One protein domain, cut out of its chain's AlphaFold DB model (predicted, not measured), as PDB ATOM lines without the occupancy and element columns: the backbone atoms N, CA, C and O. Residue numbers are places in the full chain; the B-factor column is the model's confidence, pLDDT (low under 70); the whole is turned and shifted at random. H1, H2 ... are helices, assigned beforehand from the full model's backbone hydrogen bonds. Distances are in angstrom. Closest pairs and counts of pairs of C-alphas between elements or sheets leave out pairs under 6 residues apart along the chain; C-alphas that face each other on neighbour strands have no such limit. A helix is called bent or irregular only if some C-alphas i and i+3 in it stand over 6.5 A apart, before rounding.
ATOM      1  N   LEU A 212     129.712  99.278 146.224       94.31
ATOM      2  CA  LEU A 212     130.117 100.658 145.914       94.31
ATOM      3  C   LEU A 212     131.508 100.727 145.254       94.31
ATOM      4  O   LEU A 212     131.718 101.569 144.379       94.31
ATOM      5  N   VAL A 213     132.435  99.844 145.644       94.69
ATOM      6  CA  VAL A 213     133.751  99.696 145.003       94.69
ATOM      7  C   VAL A 213     133.602  99.115 143.595       94.69
ATOM      8  O   VAL A 213     134.121  99.693 142.647       94.69
ATOM      9  N   ASP A 214     132.831  98.041 143.432       94.62
ATOM     10  CA  ASP A 214     132.509  97.445 142.129       94.62
ATOM     11  C   ASP A 214     131.850  98.464 141.177       94.62
ATOM     12  O   ASP A 214     132.261  98.594 140.023       94.62
ATOM     13  N   PHE A 215     130.911  99.283 141.668       96.31
ATOM     14  CA  PHE A 215     130.337 100.378 140.884       96.31
ATOM     15  C   PHE A 215     131.378 101.428 140.472       96.31
ATOM     16  O   PHE A 215     131.383 101.812 139.303       96.31
ATOM     17  N   VAL A 216     132.253 101.906 141.371       96.06
ATOM     18  CA  VAL A 216     133.249 102.926 140.983       96.06
ATOM     19  C   VAL A 216     134.316 102.356 140.043       96.06
ATOM     20  O   VAL A 216     134.695 103.047 139.104       96.06
ATOM     21  N   VAL A 217     134.710 101.084 140.203       96.06
ATOM     22  CA  VAL A 217     135.571 100.364 139.247       96.06
ATOM     23  C   VAL A 217     134.909 100.316 137.870       96.06
ATOM     24  O   VAL A 217     135.471 100.841 136.913       96.06
ATOM     25  N   ARG A 218     133.686  99.777 137.760       94.12
ATOM     26  CA  ARG A 218     132.974  99.661 136.473       94.12
ATOM     27  C   ARG A 218     132.754 101.009 135.796       94.12
ATOM     28  O   ARG A 218     132.928 101.103 134.585       94.12
ATOM     29  N   ILE A 219     132.393 102.043 136.559       95.44
ATOM     30  CA  ILE A 219     132.228 103.407 136.041       95.44
ATOM     31  C   ILE A 219     133.560 103.939 135.506       95.44
ATOM     32  O   ILE A 219     133.596 104.430 134.381       95.44
ATOM     33  N   THR A 220     134.653 103.828 136.268       94.06
ATOM     34  CA  THR A 220     135.979 104.280 135.824       94.06
ATOM     35  C   THR A 220     136.416 103.531 134.562       94.06
ATOM     36  O   THR A 220     136.747 104.174 133.569       94.06
ATOM     37  N   THR A 221     136.324 102.197 134.534       94.00
ATOM     38  CA  THR A 221     136.668 101.380 133.357       94.00
ATOM     39  C   THR A 221     135.792 101.690 132.138       94.00
ATOM     40  O   THR A 221     136.276 101.614 131.010       94.00
ATOM     41  N   GLN A 222     134.515 102.044 132.323       92.75
ATOM     42  CA  GLN A 222     133.657 102.505 131.227       92.75
ATOM     43  C   GLN A 222     134.091 103.885 130.724       92.75
ATOM     44  O   GLN A 222     134.365 104.022 129.537       92.75
ATOM     45  N   ILE A 223     134.266 104.882 131.598       93.00
ATOM     46  CA  ILE A 223     134.692 106.229 131.177       93.00
ATOM     47  C   ILE A 223     136.060 106.180 130.468       93.00
ATOM     48  O   ILE A 223     136.226 106.832 129.442       93.00
ATOM     49  N   GLN A 224     137.002 105.353 130.935       92.00
ATOM     50  CA  GLN A 224     138.292 105.124 130.265       92.00
ATOM     51  C   GLN A 224     138.162 104.528 128.848       92.00
ATOM     52  O   GLN A 224     139.004 104.803 127.999       92.00
ATOM     53  N   LYS A 225     137.136 103.704 128.581       91.94
ATOM     54  CA  LYS A 225     136.951 102.994 127.297       91.94
ATOM     55  C   LYS A 225     136.006 103.701 126.321       91.94
ATOM     56  O   LYS A 225     136.187 103.574 125.115       91.94
ATOM     57  N   THR A 226     134.989 104.399 126.824       89.44
ATOM     58  CA  THR A 226     133.894 104.986 126.027       89.44
ATOM     59  C   THR A 226     133.645 106.469 126.314       89.44
ATOM     60  O   THR A 226     132.713 107.045 125.764       89.44
ATOM     61  N   GLY A 227     134.438 107.111 127.180       87.62
ATOM     62  CA  GLY A 227     134.306 108.532 127.545       87.62
ATOM     63  C   GLY A 227     133.125 108.865 128.473       87.62
ATOM     64  O   GLY A 227     133.047 109.970 129.005       87.62
ATOM     65  N   SER A 228     132.214 107.918 128.703       88.38
ATOM     66  CA  SER A 228     131.012 108.067 129.530       88.38
ATOM     67  C   SER A 228     130.624 106.750 130.218       88.38
ATOM     68  O   SER A 228     131.164 105.687 129.906       88.38
ATOM     69  N   SER A 229     129.696 106.823 131.180       92.12
ATOM     70  CA  SER A 229     129.122 105.663 131.874       92.12
ATOM     71  C   SER A 229     127.733 105.991 132.428       92.12
ATOM     72  O   SER A 229     127.602 106.800 133.348       92.12
ATOM     73  N   ASP A 230     126.695 105.324 131.919       87.69
ATOM     74  CA  ASP A 230     125.310 105.512 132.388       87.69
ATOM     75  C   ASP A 230     125.074 104.917 133.790       87.69
ATOM     76  O   ASP A 230     124.134 105.291 134.495       87.69
ATOM     77  N   LEU A 231     125.965 104.026 134.253       89.06
ATOM     78  CA  LEU A 231     125.913 103.447 135.603       89.06
ATOM     79  C   LEU A 231     125.972 104.522 136.700       89.06
ATOM     80  O   LEU A 231     125.418 104.315 137.782       89.06
ATOM     81  N   VAL A 232     126.576 105.684 136.409       89.94
ATOM     82  CA  VAL A 232     126.637 106.867 137.286       89.94
ATOM     83  C   VAL A 232     125.242 107.310 137.744       89.94
ATOM     84  O   VAL A 232     125.088 107.750 138.886       89.94
ATOM     85  N   ASP A 233     124.209 107.148 136.909       84.69
ATOM     86  CA  ASP A 233     122.831 107.475 137.280       84.69
ATOM     87  C   ASP A 233     122.151 106.402 138.161       84.69
ATOM     88  O   ASP A 233     121.223 106.710 138.921       84.69
ATOM     89  N   GLY A 234     122.640 105.158 138.114       84.88
ATOM     90  CA  GLY A 234     122.075 104.002 138.814       84.88
ATOM     91  C   GLY A 234     122.586 103.768 140.241       84.88
ATOM     92  O   GLY A 234     121.811 103.305 141.080       84.88
ATOM     93  N   VAL A 235     123.846 104.106 140.560       89.06
ATOM     94  CA  VAL A 235     124.523 103.693 141.820       89.06
ATOM     95  C   VAL A 235     123.706 103.988 143.084       89.06
ATOM     96  O   VAL A 235     123.507 103.114 143.930       89.06
ATOM     97  N   ALA A 236     123.199 105.216 143.227       86.00
ATOM     98  CA  ALA A 236     122.439 105.616 144.413       86.00
ATOM     99  C   ALA A 236     121.101 104.860 144.550       86.00
ATOM    100  O   ALA A 236     120.656 104.604 145.672       86.00
ATOM    101  N   ILE A 237     120.487 104.478 143.425       83.81
ATOM    102  CA  ILE A 237     119.228 103.724 143.369       83.81
ATOM    103  C   ILE A 237     119.491 102.262 143.744       83.81
ATOM    104  O   ILE A 237     118.838 101.745 144.650       83.81
ATOM    105  N   ALA A 238     120.491 101.632 143.116       83.75
ATOM    106  CA  ALA A 238     120.881 100.244 143.365       83.75
ATOM    107  C   ALA A 238     121.231  99.999 144.843       83.75
ATOM    108  O   ALA A 238     120.689  99.092 145.473       83.75
ATOM    109  N   LEU A 239     122.050 100.875 145.436       85.00
ATOM    110  CA  LEU A 239     122.442 100.800 146.850       85.00
ATOM    111  C   LEU A 239     121.357 101.332 147.816       85.00
ATOM    112  O   LEU A 239     121.546 101.344 149.031       85.00
ATOM    113  N   ARG A 240     120.211 101.820 147.311       82.50
ATOM    114  CA  ARG A 240     119.128 102.450 148.101       82.50
ATOM    115  C   ARG A 240     119.643 103.559 149.044       82.50
ATOM    116  O   ARG A 240     119.177 103.706 150.189       82.50
ATOM    117  N   ARG A 241     120.629 104.327 148.568       84.19
ATOM    118  CA  ARG A 241     121.287 105.460 149.244       84.19
ATOM    119  C   ARG A 241     120.895 106.783 148.563       84.19
ATOM    120  O   ARG A 241     119.905 106.875 147.849       84.19
ATOM    121  N   THR A 242     121.647 107.842 148.839       85.38
ATOM    122  CA  THR A 242     121.602 109.122 148.113       85.38
ATOM    123  C   THR A 242     122.998 109.425 147.593       85.38
ATOM    124  O   THR A 242     123.956 109.107 148.290       85.38
ATOM    125  N   ASP A 243     123.130 110.106 146.461       85.19
ATOM    126  CA  ASP A 243     124.405 110.385 145.778       85.19
ATOM    127  C   ASP A 243     125.493 110.935 146.706       85.19
ATOM    128  O   ASP A 243     126.567 110.352 146.821       85.19
ATOM    129  N   GLY A 244     125.180 111.984 147.473       85.00
ATOM    130  CA  GLY A 244     126.100 112.545 148.468       85.00
ATOM    131  C   GLY A 244     126.500 111.566 149.576       85.00
ATOM    132  O   GLY A 244     127.585 111.685 150.120       85.00
ATOM    133  N   SER A 245     125.690 110.547 149.879       86.06
ATOM    134  CA  SER A 245     126.091 109.477 150.802       86.06
ATOM    135  C   SER A 245     127.054 108.484 150.154       86.06
ATOM    136  O   SER A 245     127.889 107.950 150.875       86.06
ATOM    137  N   CYS A 246     126.940 108.216 148.850       89.38
ATOM    138  CA  CYS A 246     127.876 107.356 148.122       89.38
ATOM    139  C   CYS A 246     129.221 108.070 147.936       89.38
ATOM    140  O   CYS A 246     130.261 107.513 148.268       89.38
ATOM    141  N   VAL A 247     129.195 109.337 147.503       91.88
ATOM    142  CA  VAL A 247     130.390 110.185 147.335       91.88
ATOM    143  C   VAL A 247     131.107 110.398 148.671       91.88
ATOM    144  O   VAL A 247     132.303 110.135 148.761       91.88
ATOM    145  N   ASN A 248     130.390 110.776 149.737       89.38
ATOM    146  CA  ASN A 248     131.009 110.944 151.055       89.38
ATOM    147  C   ASN A 248     131.527 109.613 151.626       89.38
ATOM    148  O   ASN A 248     132.500 109.627 152.373       89.38
ATOM    149  N   LYS A 249     130.920 108.465 151.280       90.62
ATOM    150  CA  LYS A 249     131.451 107.159 151.694       90.62
ATOM    151  C   LYS A 249     132.702 106.771 150.905       90.62
ATOM    152  O   LYS A 249     133.641 106.284 151.518       90.62
ATOM    153  N   LEU A 250     132.758 107.018 149.595       92.75
ATOM    154  CA  LEU A 250     133.992 106.847 148.819       92.75
ATOM    155  C   LEU A 250     135.129 107.691 149.419       92.75
ATOM    156  O   LEU A 250     136.216 107.164 149.635       92.75
ATOM    157  N   ALA A 251     134.858 108.950 149.787       90.25
ATOM    158  CA  ALA A 251     135.830 109.817 150.459       90.25
ATOM    159  C   ALA A 251     136.285 109.262 151.827       90.25
ATOM    160  O   ALA A 251     137.484 109.113 152.040       90.25
ATOM    161  N   ASP A 252     135.349 108.868 152.703       87.31
ATOM    162  CA  ASP A 252     135.625 108.197 153.992       87.31
ATOM    163  C   ASP A 252     136.500 106.942 153.830       87.31
ATOM    164  O   ASP A 252     137.374 106.674 154.655       87.31
ATOM    165  N   MET A 253     136.281 106.169 152.763       89.25
ATOM    166  CA  MET A 253     137.066 104.970 152.478       89.25
ATOM    167  C   MET A 253     138.460 105.304 151.923       89.25
ATOM    168  O   MET A 253     139.427 104.699 152.380       89.25
ATOM    169  N   ARG A 254     138.611 106.286 151.020       89.50
ATOM    170  CA  ARG A 254     139.935 106.725 150.533       89.50
ATOM    171  C   ARG A 254     140.769 107.374 151.634       89.50
ATOM    172  O   ARG A 254     141.947 107.067 151.754       89.50
ATOM    173  N   GLU A 255     140.166 108.181 152.501       86.38
ATOM    174  CA  GLU A 255     140.857 108.757 153.661       86.38
ATOM    175  C   GLU A 255     141.408 107.661 154.599       86.38
ATOM    176  O   GLU A 255     142.552 107.733 155.042       86.38
ATOM    177  N   LYS A 256     140.630 106.599 154.851       83.38
ATOM    178  CA  LYS A 256     141.049 105.439 155.667       83.38
ATOM    179  C   LYS A 256     142.017 104.491 154.958       83.38
ATOM    180  O   LYS A 256     142.731 103.745 155.624       83.38
ATOM    181  N   PHE A 257     142.033 104.495 153.629       85.88
ATOM    182  CA  PHE A 257     143.025 103.793 152.823       85.88
ATOM    183  C   PHE A 257     144.385 104.504 152.912       85.88
ATOM    184  O   PHE A 257     145.357 103.883 153.338       85.88
ATOM    185  N   LEU A 258     144.422 105.810 152.623       83.38
ATOM    186  CA  LEU A 258     145.646 106.619 152.583       83.38
ATOM    187  C   LEU A 258     146.311 106.817 153.958       83.38
ATOM    188  O   LEU A 258     147.527 106.943 154.031       83.38
ATOM    189  N   LYS A 259     145.554 106.814 155.066       78.19
ATOM    190  CA  LYS A 259     146.103 107.019 156.425       78.19
ATOM    191  C   LYS A 259     146.958 105.864 156.982       78.19
ATOM    192  O   LYS A 259     147.396 105.936 158.129       78.19
ATOM    193  N   LYS A 260     147.219 104.801 156.215       59.06
ATOM    194  CA  LYS A 260     148.049 103.665 156.652       59.06
ATOM    195  C   LYS A 260     149.545 103.895 156.430       59.06
ATOM    196  O   LYS A 260     150.153 103.260 155.577       59.06
ATOM    197  N   ALA A 261     150.143 104.742 157.261       45.41
ATOM    198  CA  ALA A 261     151.600 104.829 157.343       45.41
ATOM    199  C   ALA A 261     152.233 103.670 158.146       45.41
ATOM    200  O   ALA A 261     153.366 103.306 157.860       45.41
ATOM    201  N   THR A 262     151.543 103.106 159.155       43.75
ATOM    202  CA  THR A 262     152.231 102.287 160.185       43.75
ATOM    203  C   THR A 262     151.534 101.034 160.737       43.75
ATOM    204  O   THR A 262     152.255 100.092 161.053       43.75
ATOM    205  N   MET A 263     150.201 100.948 160.905       39.81
ATOM    206  CA  MET A 263     149.601  99.785 161.605       39.81
ATOM    207  C   MET A 263     148.269  99.243 161.059       39.81
ATOM    208  O   MET A 263     147.297  99.974 160.892       39.81
ATOM    209  N   ILE A 264     148.244  97.905 160.936       44.78
ATOM    210  CA  ILE A 264     147.097  96.979 160.840       44.78
ATOM    211  C   ILE A 264     146.165  97.166 159.621       44.78
ATOM    212  O   ILE A 264     145.845  98.260 159.150       44.78
ATOM    213  N   ARG A 265     145.665  96.045 159.080       47.66
ATOM    214  CA  ARG A 265     144.680  96.069 157.991       47.66
ATOM    215  C   ARG A 265     143.322  96.541 158.524       47.66
ATOM    216  O   ARG A 265     142.536  95.735 158.998       47.66
ATOM    217  N   ALA A 266     143.064  97.851 158.448       47.31
ATOM    218  CA  ALA A 266     141.808  98.492 158.857       47.31
ATOM    219  C   ALA A 266     140.562  97.698 158.397       47.31
ATOM    220  O   ALA A 266     140.155  97.784 157.239       47.31
ATOM    221  N   ALA A 267     139.960  96.941 159.322       49.38
ATOM    222  CA  ALA A 267     139.039  95.818 159.068       49.38
ATOM    223  C   ALA A 267     137.620  96.212 158.585       49.38
ATOM    224  O   ALA A 267     136.654  95.456 158.698       49.38
ATOM    225  N   ASN A 268     137.491  97.435 158.074       62.06
ATOM    226  CA  ASN A 268     136.237  98.100 157.735       62.06
ATOM    227  C   ASN A 268     136.188  98.572 156.267       62.06
ATOM    228  O   ASN A 268     135.217  99.226 155.890       62.06
ATOM    229  N   LEU A 269     137.212  98.274 155.452       77.31
ATOM    230  CA  LEU A 269     137.222  98.509 154.001       77.31
ATOM    231  C   LEU A 269     137.275  97.174 153.231       77.31
ATOM    232  O   LEU A 269     137.894  96.239 153.737       77.31
ATOM    233  N   PRO A 270     136.689  97.086 152.019       83.69
ATOM    234  CA  PRO A 270     136.805  95.911 151.157       83.69
ATOM    235  C   PRO A 270     138.258  95.526 150.847       83.69
ATOM    236  O   PRO A 270     139.078  96.371 150.483       83.69
ATOM    237  N   ASP A 271     138.547  94.229 150.941       80.00
ATOM    238  CA  ASP A 271     139.888  93.654 150.787       80.00
ATOM    239  C   ASP A 271     140.557  93.980 149.445       80.00
ATOM    240  O   ASP A 271     141.771  94.190 149.405       80.00
ATOM    241  N   THR A 272     139.758  94.091 148.379       83.38
ATOM    242  CA  THR A 272     140.183  94.426 147.011       83.38
ATOM    243  C   THR A 272     140.873  95.784 146.903       83.38
ATOM    244  O   THR A 272     141.733  95.958 146.047       83.38
ATOM    245  N   ILE A 273     140.568  96.743 147.785       86.00
ATOM    246  CA  ILE A 273     141.243  98.053 147.804       86.00
ATOM    247  C   ILE A 273     142.718  97.903 148.243       86.00
ATOM    248  O   ILE A 273     143.564  98.722 147.892       86.00
ATOM    249  N   TYR A 274     143.054  96.848 148.991       83.38
ATOM    250  CA  TYR A 274     144.414  96.580 149.475       83.38
ATOM    251  C   TYR A 274     145.206  95.583 148.618       83.38
ATOM    252  O   TYR A 274     146.357  95.319 148.947       83.38
ATOM    253  N   ASP A 275     144.615  95.035 147.557       83.31
ATOM    254  CA  ASP A 275     145.287  94.183 146.571       83.31
ATOM    255  C   ASP A 275     145.939  95.063 145.484       83.31
ATOM    256  O   ASP A 275     145.202  95.653 144.691       83.31
ATOM    257  N   PRO A 276     147.285  95.152 145.402       84.12
ATOM    258  CA  PRO A 276     147.965  96.032 144.448       84.12
ATOM    259  C   PRO A 276     147.702  95.700 142.975       84.12
ATOM    260  O   PRO A 276     147.894  96.558 142.114       84.12
ATOM    261  N   SER A 277     147.259  94.475 142.668       83.12
ATOM    262  CA  SER A 277     146.926  94.069 141.301       83.12
ATOM    263  C   SER A 277     145.563  94.600 140.832       83.12
ATOM    264  O   SER A 277     145.298  94.648 139.628       83.12
ATOM    265  N   SER A 278     144.706  95.044 141.758       91.12
ATOM    266  CA  SER A 278     143.312  95.377 141.471       91.12
ATOM    267  C   SER A 278     143.111  96.804 140.942       91.12
ATOM    268  O   SER A 278     143.763  97.769 141.346       91.12
ATOM    269  N   GLU A 279     142.101  96.972 140.086       91.06
ATOM    270  CA  GLU A 279     141.633  98.296 139.649       91.06
ATOM    271  C   GLU A 279     141.103  99.147 140.816       91.06
ATOM    272  O   GLU A 279     141.209 100.374 140.791       91.06
ATOM    273  N   ALA A 280     140.580  98.522 141.878       91.19
ATOM    274  CA  ALA A 280     140.128  99.240 143.066       91.19
ATOM    275  C   ALA A 280     141.304  99.893 143.811       91.19
ATOM    276  O   ALA A 280     141.177 101.026 144.271       91.19
ATOM    277  N   HIS A 281     142.460  99.232 143.885       91.12
ATOM    278  CA  HIS A 281     143.657  99.800 144.502       91.12
ATOM    279  C   HIS A 281     144.182 101.016 143.727       91.12
ATOM    280  O   HIS A 281     144.458 102.061 144.324       91.12
ATOM    281  N   LYS A 282     144.230 100.920 142.390       92.94
ATOM    282  CA  LYS A 282     144.601 102.036 141.502       92.94
ATOM    283  C   LYS A 282     143.671 103.233 141.709       92.94
ATOM    284  O   LYS A 282     144.140 104.334 141.973       92.94
ATOM    285  N   ILE A 283     142.354 103.003 141.703       94.00
ATOM    286  CA  ILE A 283     141.331 104.044 141.909       94.00
ATOM    287  C   ILE A 283     141.419 104.703 143.287       94.00
ATOM    288  O   ILE A 283     141.131 105.889 143.401       94.00
ATOM    289  N   PHE A 284     141.806 103.986 144.343       92.44
ATOM    290  CA  PHE A 284     141.917 104.577 145.683       92.44
ATOM    291  C   PHE A 284     143.261 105.281 145.929       92.44
ATOM    292  O   PHE A 284     143.310 106.211 146.738       92.44
ATOM    293  N   SER A 285     144.308 104.900 145.192       90.06
ATOM    294  CA  SER A 285     145.623 105.561 145.193       90.06
ATOM    295  C   SER A 285     145.672 106.818 144.307       90.06
ATOM    296  O   SER A 285     146.392 107.756 144.634       90.06
ATOM    297  N   ALA A 286     144.870 106.855 143.237       91.25
ATOM    298  CA  ALA A 286     144.662 107.988 142.324       91.25
ATOM    299  C   ALA A 286     144.384 109.323 143.034       91.25
ATOM    300  O   ALA A 286     143.795 109.325 144.125       91.25
ATOM    301  N   ASP A 287     144.695 110.468 142.407       89.38
ATOM    302  CA  ASP A 287     144.280 111.771 142.939       89.38
ATOM    303  C   ASP A 287     142.904 112.237 142.457       89.38
ATOM    304  O   ASP A 287     142.708 112.727 141.353       89.38
ATOM    305  N   TRP A 288     141.937 112.187 143.371       92.31
ATOM    306  CA  TRP A 288     140.552 112.611 143.155       92.31
ATOM    307  C   TRP A 288     140.330 114.140 143.114       92.31
ATOM    308  O   TRP A 288     139.178 114.598 143.220       92.31
ATOM    309  N   ASN A 289     141.402 114.931 143.011       87.75
ATOM    310  CA  ASN A 289     141.344 116.375 142.779       87.75
ATOM    311  C   ASN A 289     141.831 116.755 141.376       87.75
ATOM    312  O   ASN A 289     141.221 117.646 140.775       87.75
ATOM    313  N   ASP A 290     142.839 116.065 140.832       87.00
ATOM    314  CA  ASP A 290     143.124 116.127 139.399       87.00
ATOM    315  C   ASP A 290     141.940 115.587 138.577       87.00
ATOM    316  O   ASP A 290     141.181 114.722 139.010       87.00
ATOM    317  N   ARG A 291     141.746 116.157 137.386       82.50
ATOM    318  CA  ARG A 291     140.716 115.761 136.415       82.50
ATOM    319  C   ARG A 291     141.272 114.922 135.267       82.50
ATOM    320  O   ARG A 291     140.475 114.416 134.481       82.50
ATOM    321  N   ASN A 292     142.596 114.831 135.152       85.06
ATOM    322  CA  ASN A 292     143.292 114.126 134.081       85.06
ATOM    323  C   ASN A 292     143.716 112.711 134.508       85.06
ATOM    324  O   ASN A 292     143.822 111.839 133.650       85.06
ATOM    325  N   ASP A 293     143.889 112.467 135.814       89.88
ATOM    326  CA  ASP A 293     144.062 111.136 136.401       89.88
ATOM    327  C   ASP A 293     142.955 110.175 135.904       89.88
ATOM    328  O   ASP A 293     141.772 110.344 136.241       89.88
ATOM    329  N   PRO A 294     143.307 109.142 135.109       89.00
ATOM    330  CA  PRO A 294     142.331 108.263 134.476       89.00
ATOM    331  C   PRO A 294     141.612 107.356 135.480       89.00
ATOM    332  O   PRO A 294     140.559 106.806 135.155       89.00
ATOM    333  N   TYR A 295     142.148 107.180 136.688       93.06
ATOM    334  CA  TYR A 295     141.573 106.358 137.749       93.06
ATOM    335  C   TYR A 295     140.689 107.179 138.710       93.06
ATOM    336  O   TYR A 295     139.785 106.626 139.338       93.06
ATOM    337  N   ALA A 296     140.844 108.506 138.755       92.25
ATOM    338  CA  ALA A 296     139.939 109.411 139.472       92.25
ATOM    339  C   ALA A 296     138.552 109.575 138.806       92.25
ATOM    340  O   ALA A 296     137.570 109.932 139.475       92.25
ATOM    341  N   LEU A 297     138.447 109.313 137.496       91.12
ATOM    342  CA  LEU A 297     137.300 109.684 136.651       91.12
ATOM    343  C   LEU A 297     135.933 109.212 137.178       91.12
ATOM    344  O   LEU A 297     134.979 109.996 137.191       91.12
ATOM    345  N   GLY A 298     135.811 107.970 137.661       91.19
ATOM    346  CA  GLY A 298     134.526 107.451 138.144       91.19
ATOM    347  C   GLY A 298     134.044 108.087 139.449       91.19
ATOM    348  O   GLY A 298     132.848 108.353 139.605       91.19
ATOM    349  N   TYR A 299     134.959 108.434 140.357       94.75
ATOM    350  CA  TYR A 299     134.612 109.217 141.544       94.75
ATOM    351  C   TYR A 299     134.207 110.650 141.166       94.75
ATOM    352  O   TYR A 299     133.212 111.168 141.682       94.75
ATOM    353  N   LEU A 300     134.923 111.281 140.228       92.69
ATOM    354  CA  LEU A 300     134.605 112.629 139.747       92.69
ATOM    355  C   LEU A 300     133.227 112.701 139.076       92.69
ATOM    356  O   LEU A 300     132.485 113.658 139.319       92.69
ATOM    357  N   ALA A 301     132.840 111.683 138.303       91.56
ATOM    358  CA  ALA A 301     131.508 111.583 137.707       91.56
ATOM    359  C   ALA A 301     130.400 111.537 138.782       91.56
ATOM    360  O   ALA A 301     129.454 112.331 138.742       91.56
ATOM    361  N   LEU A 302     130.557 110.687 139.805       92.38
ATOM    362  CA  LEU A 302     129.625 110.588 140.937       92.38
ATOM    363  C   LEU A 302     129.564 111.893 141.762       92.38
ATOM    364  O   LEU A 302     128.477 112.362 142.119       92.38
ATOM    365  N   LYS A 303     130.717 112.529 142.016       92.94
ATOM    366  CA  LYS A 303     130.844 113.840 142.687       92.94
ATOM    367  C   LYS A 303     130.108 114.934 141.901       92.94
ATOM    368  O   LYS A 303     129.323 115.683 142.484       92.94
ATOM    369  N   SER A 304     130.279 114.970 140.579       89.44
ATOM    370  CA  SER A 304     129.595 115.894 139.661       89.44
ATOM    371  C   SER A 304     128.069 115.717 139.680       89.44
ATOM    372  O   SER A 304     127.337 116.698 139.855       89.44
ATOM    373  N   ARG A 305     127.567 114.470 139.607       86.62
ATOM    374  CA  ARG A 305     126.124 114.171 139.705       86.62
ATOM    375  C   ARG A 305     125.531 114.645 141.035       86.62
ATOM    376  O   ARG A 305     124.515 115.343 141.046       86.62
ATOM    377  N   SER A 306     126.188 114.313 142.148       89.12
ATOM    378  CA  SER A 306     125.768 114.699 143.503       89.12
ATOM    379  C   SER A 306     125.606 116.220 143.653       89.12
ATOM    380  O   SER A 306     124.578 116.704 144.140       89.12
ATOM    381  N   LEU A 307     126.579 116.995 143.156       86.12
ATOM    382  CA  LEU A 307     126.533 118.462 143.161       86.12
ATOM    383  C   LEU A 307     125.395 119.011 142.283       86.12
ATOM    384  O   LEU A 307     124.650 119.892 142.728       86.12
ATOM    385  N   ARG A 308     125.202 118.459 141.075       84.56
ATOM    386  CA  ARG A 308     124.120 118.854 140.153       84.56
ATOM    387  C   ARG A 308     122.744 118.691 140.807       84.56
ATOM    388  O   ARG A 308     121.998 119.668 140.902       84.56
ATOM    389  N   LEU A 309     122.454 117.502 141.345       78.50
ATOM    390  CA  LEU A 309     121.172 117.173 141.982       78.50
ATOM    391  C   LEU A 309     120.890 118.016 143.236       78.50
ATOM    392  O   LEU A 309     119.741 118.394 143.483       78.50
ATOM    393  N   ASN A 310     121.919 118.363 144.015       72.31
ATOM    394  CA  ASN A 310     121.763 119.296 145.130       72.31
ATOM    395  C   ASN A 310     121.423 120.712 144.633       72.31
ATOM    396  O   ASN A 310     120.459 121.310 145.121       72.31
ATOM    397  N   SER A 311     122.123 121.226 143.614       69.12
ATOM    398  CA  SER A 311     121.863 122.567 143.062       69.12
ATOM    399  C   SER A 311     120.419 122.738 142.563       69.12
ATOM    400  O   SER A 311     119.779 123.762 142.822       69.12
ATOM    401  N   GLU A 312     119.847 121.705 141.936       65.75
ATOM    402  CA  GLU A 312     118.452 121.702 141.496       65.75
ATOM    403  C   GLU A 312     117.453 121.746 142.651       65.75
ATOM    404  O   GLU A 312     116.437 122.439 142.559       65.75
ATOM    405  N   ARG A 313     117.724 121.033 143.751       59.50
ATOM    406  CA  ARG A 313     116.873 121.067 144.950       59.50
ATOM    407  C   ARG A 313     116.856 122.466 145.565       59.50
ATOM    408  O   ARG A 313     115.785 122.943 145.938       59.50
ATOM    409  N   HIS A 314     117.997 123.157 145.597       58.22
ATOM    410  CA  HIS A 314     118.057 124.551 146.045       58.22
ATOM    411  C   HIS A 314     117.302 125.501 145.096       58.22
ATOM    412  O   HIS A 314     116.495 126.299 145.576       58.22
ATOM    413  N   LYS A 315     117.447 125.361 143.767       64.88
ATOM    414  CA  LYS A 315     116.647 126.122 142.780       64.88
ATOM    415  C   LYS A 315     115.137 125.893 142.962       64.88
ATOM    416  O   LYS A 315     114.380 126.858 143.060       64.88
ATOM    417  N   LYS A 316     114.699 124.634 143.103       57.12
ATOM    418  CA  LYS A 316     113.286 124.253 143.320       57.12
ATOM    419  C   LYS A 316     112.724 124.767 144.660       57.12
ATOM    420  O   LYS A 316     111.548 125.122 144.711       57.12
ATOM    421  N   ARG A 317     113.536 124.885 145.724       55.41
ATOM    422  CA  ARG A 317     113.129 125.562 146.978       55.41
ATOM    423  C   ARG A 317     112.997 127.080 146.803       55.41
ATOM    424  O   ARG A 317     112.008 127.636 147.266       55.41
ATOM    425  N   ARG A 318     113.933 127.735 146.103       51.75
ATOM    426  CA  ARG A 318     113.889 129.192 145.857       51.75
ATOM    427  C   ARG A 318     112.660 129.590 145.028       51.75
ATOM    428  O   ARG A 318     111.962 130.520 145.409       51.75
TER     429      ARG A 318
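AT A GLANCE: This is residues 212 to 318 of the 668 residues of an uncharacterized protein of Phytophthora parasitica (UniProt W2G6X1). The longest helix, H6, packs its first part on H1, H2 and H3 in a small body of crossed helices, and its last residues, 311 to 318, stick out as an arm. In that body H1 and H2 form a hairpin, H5 packs on H1 and H3, and H4 packs on H5; loop residues 259 to 264 stick out far from the arm. The printed part has 107 residues with six named helices, H1 to H6, and no named strand: all helix. It is compact, with a radius of gyration of the C-alphas of 14.5 A, and spans 49 by 29 by 26 A.

IN THESE COORDINATES: Find C-alpha 297 at (137.300, 109.684, 136.651); from there H6, residues 297 to 318, runs 31.8 A to C-alpha 318 at (113.889, 129.192, 145.857). H3, residues 243 to 258, is 22.6 A long. H1, residues 212 to 226, is 20.7 A long. Look for the shorter H2 at residues 231 to 238, H4 at 271 to 274 and H5 at 279 to 285. H2 is irregular, with C-alphas 233 and 236 7.4 A apart.

HOW THE PARTS SIT: Start at H6, whose residues 299 to 307 touch H3 at a steep tilt of 39 degrees, opposite ways; the closest C-alphas, of Asp 243 and Ser 306, are 5.1 A apart. Its residues 297 to 299 touch H1, about perpendicular at 77 degrees, closest at the C-alphas of Thr 220 and Gly 298, 4.2 A. Its residues 298 to 305 touch H2, closest at the C-alphas of Val 232 and Leu 302, 6.0 A. The hairpin of H1 and H2 has a shallow tilt of 18 degrees. H5 touches H3, closest at the C-alphas of Arg 254 and Phe 284, 5.7 A, and H4, at those of Ile 273 and His 281, 4.4 A. Every O i to N i+4 pair is within hydrogen-bond range in H1, H3, H5 and H6; H2 has 2 of 4, and H4 is too short for one.

THE WHOLE: The C-alphas of Thr 262 and Arg 318, the two farthest apart, are 49.0 A apart. The printed part has no cut; the links H3 to H4 and H5 to H6 are long. Expect pLDDT under 70 at residues 260 to 268 and 311 to 318.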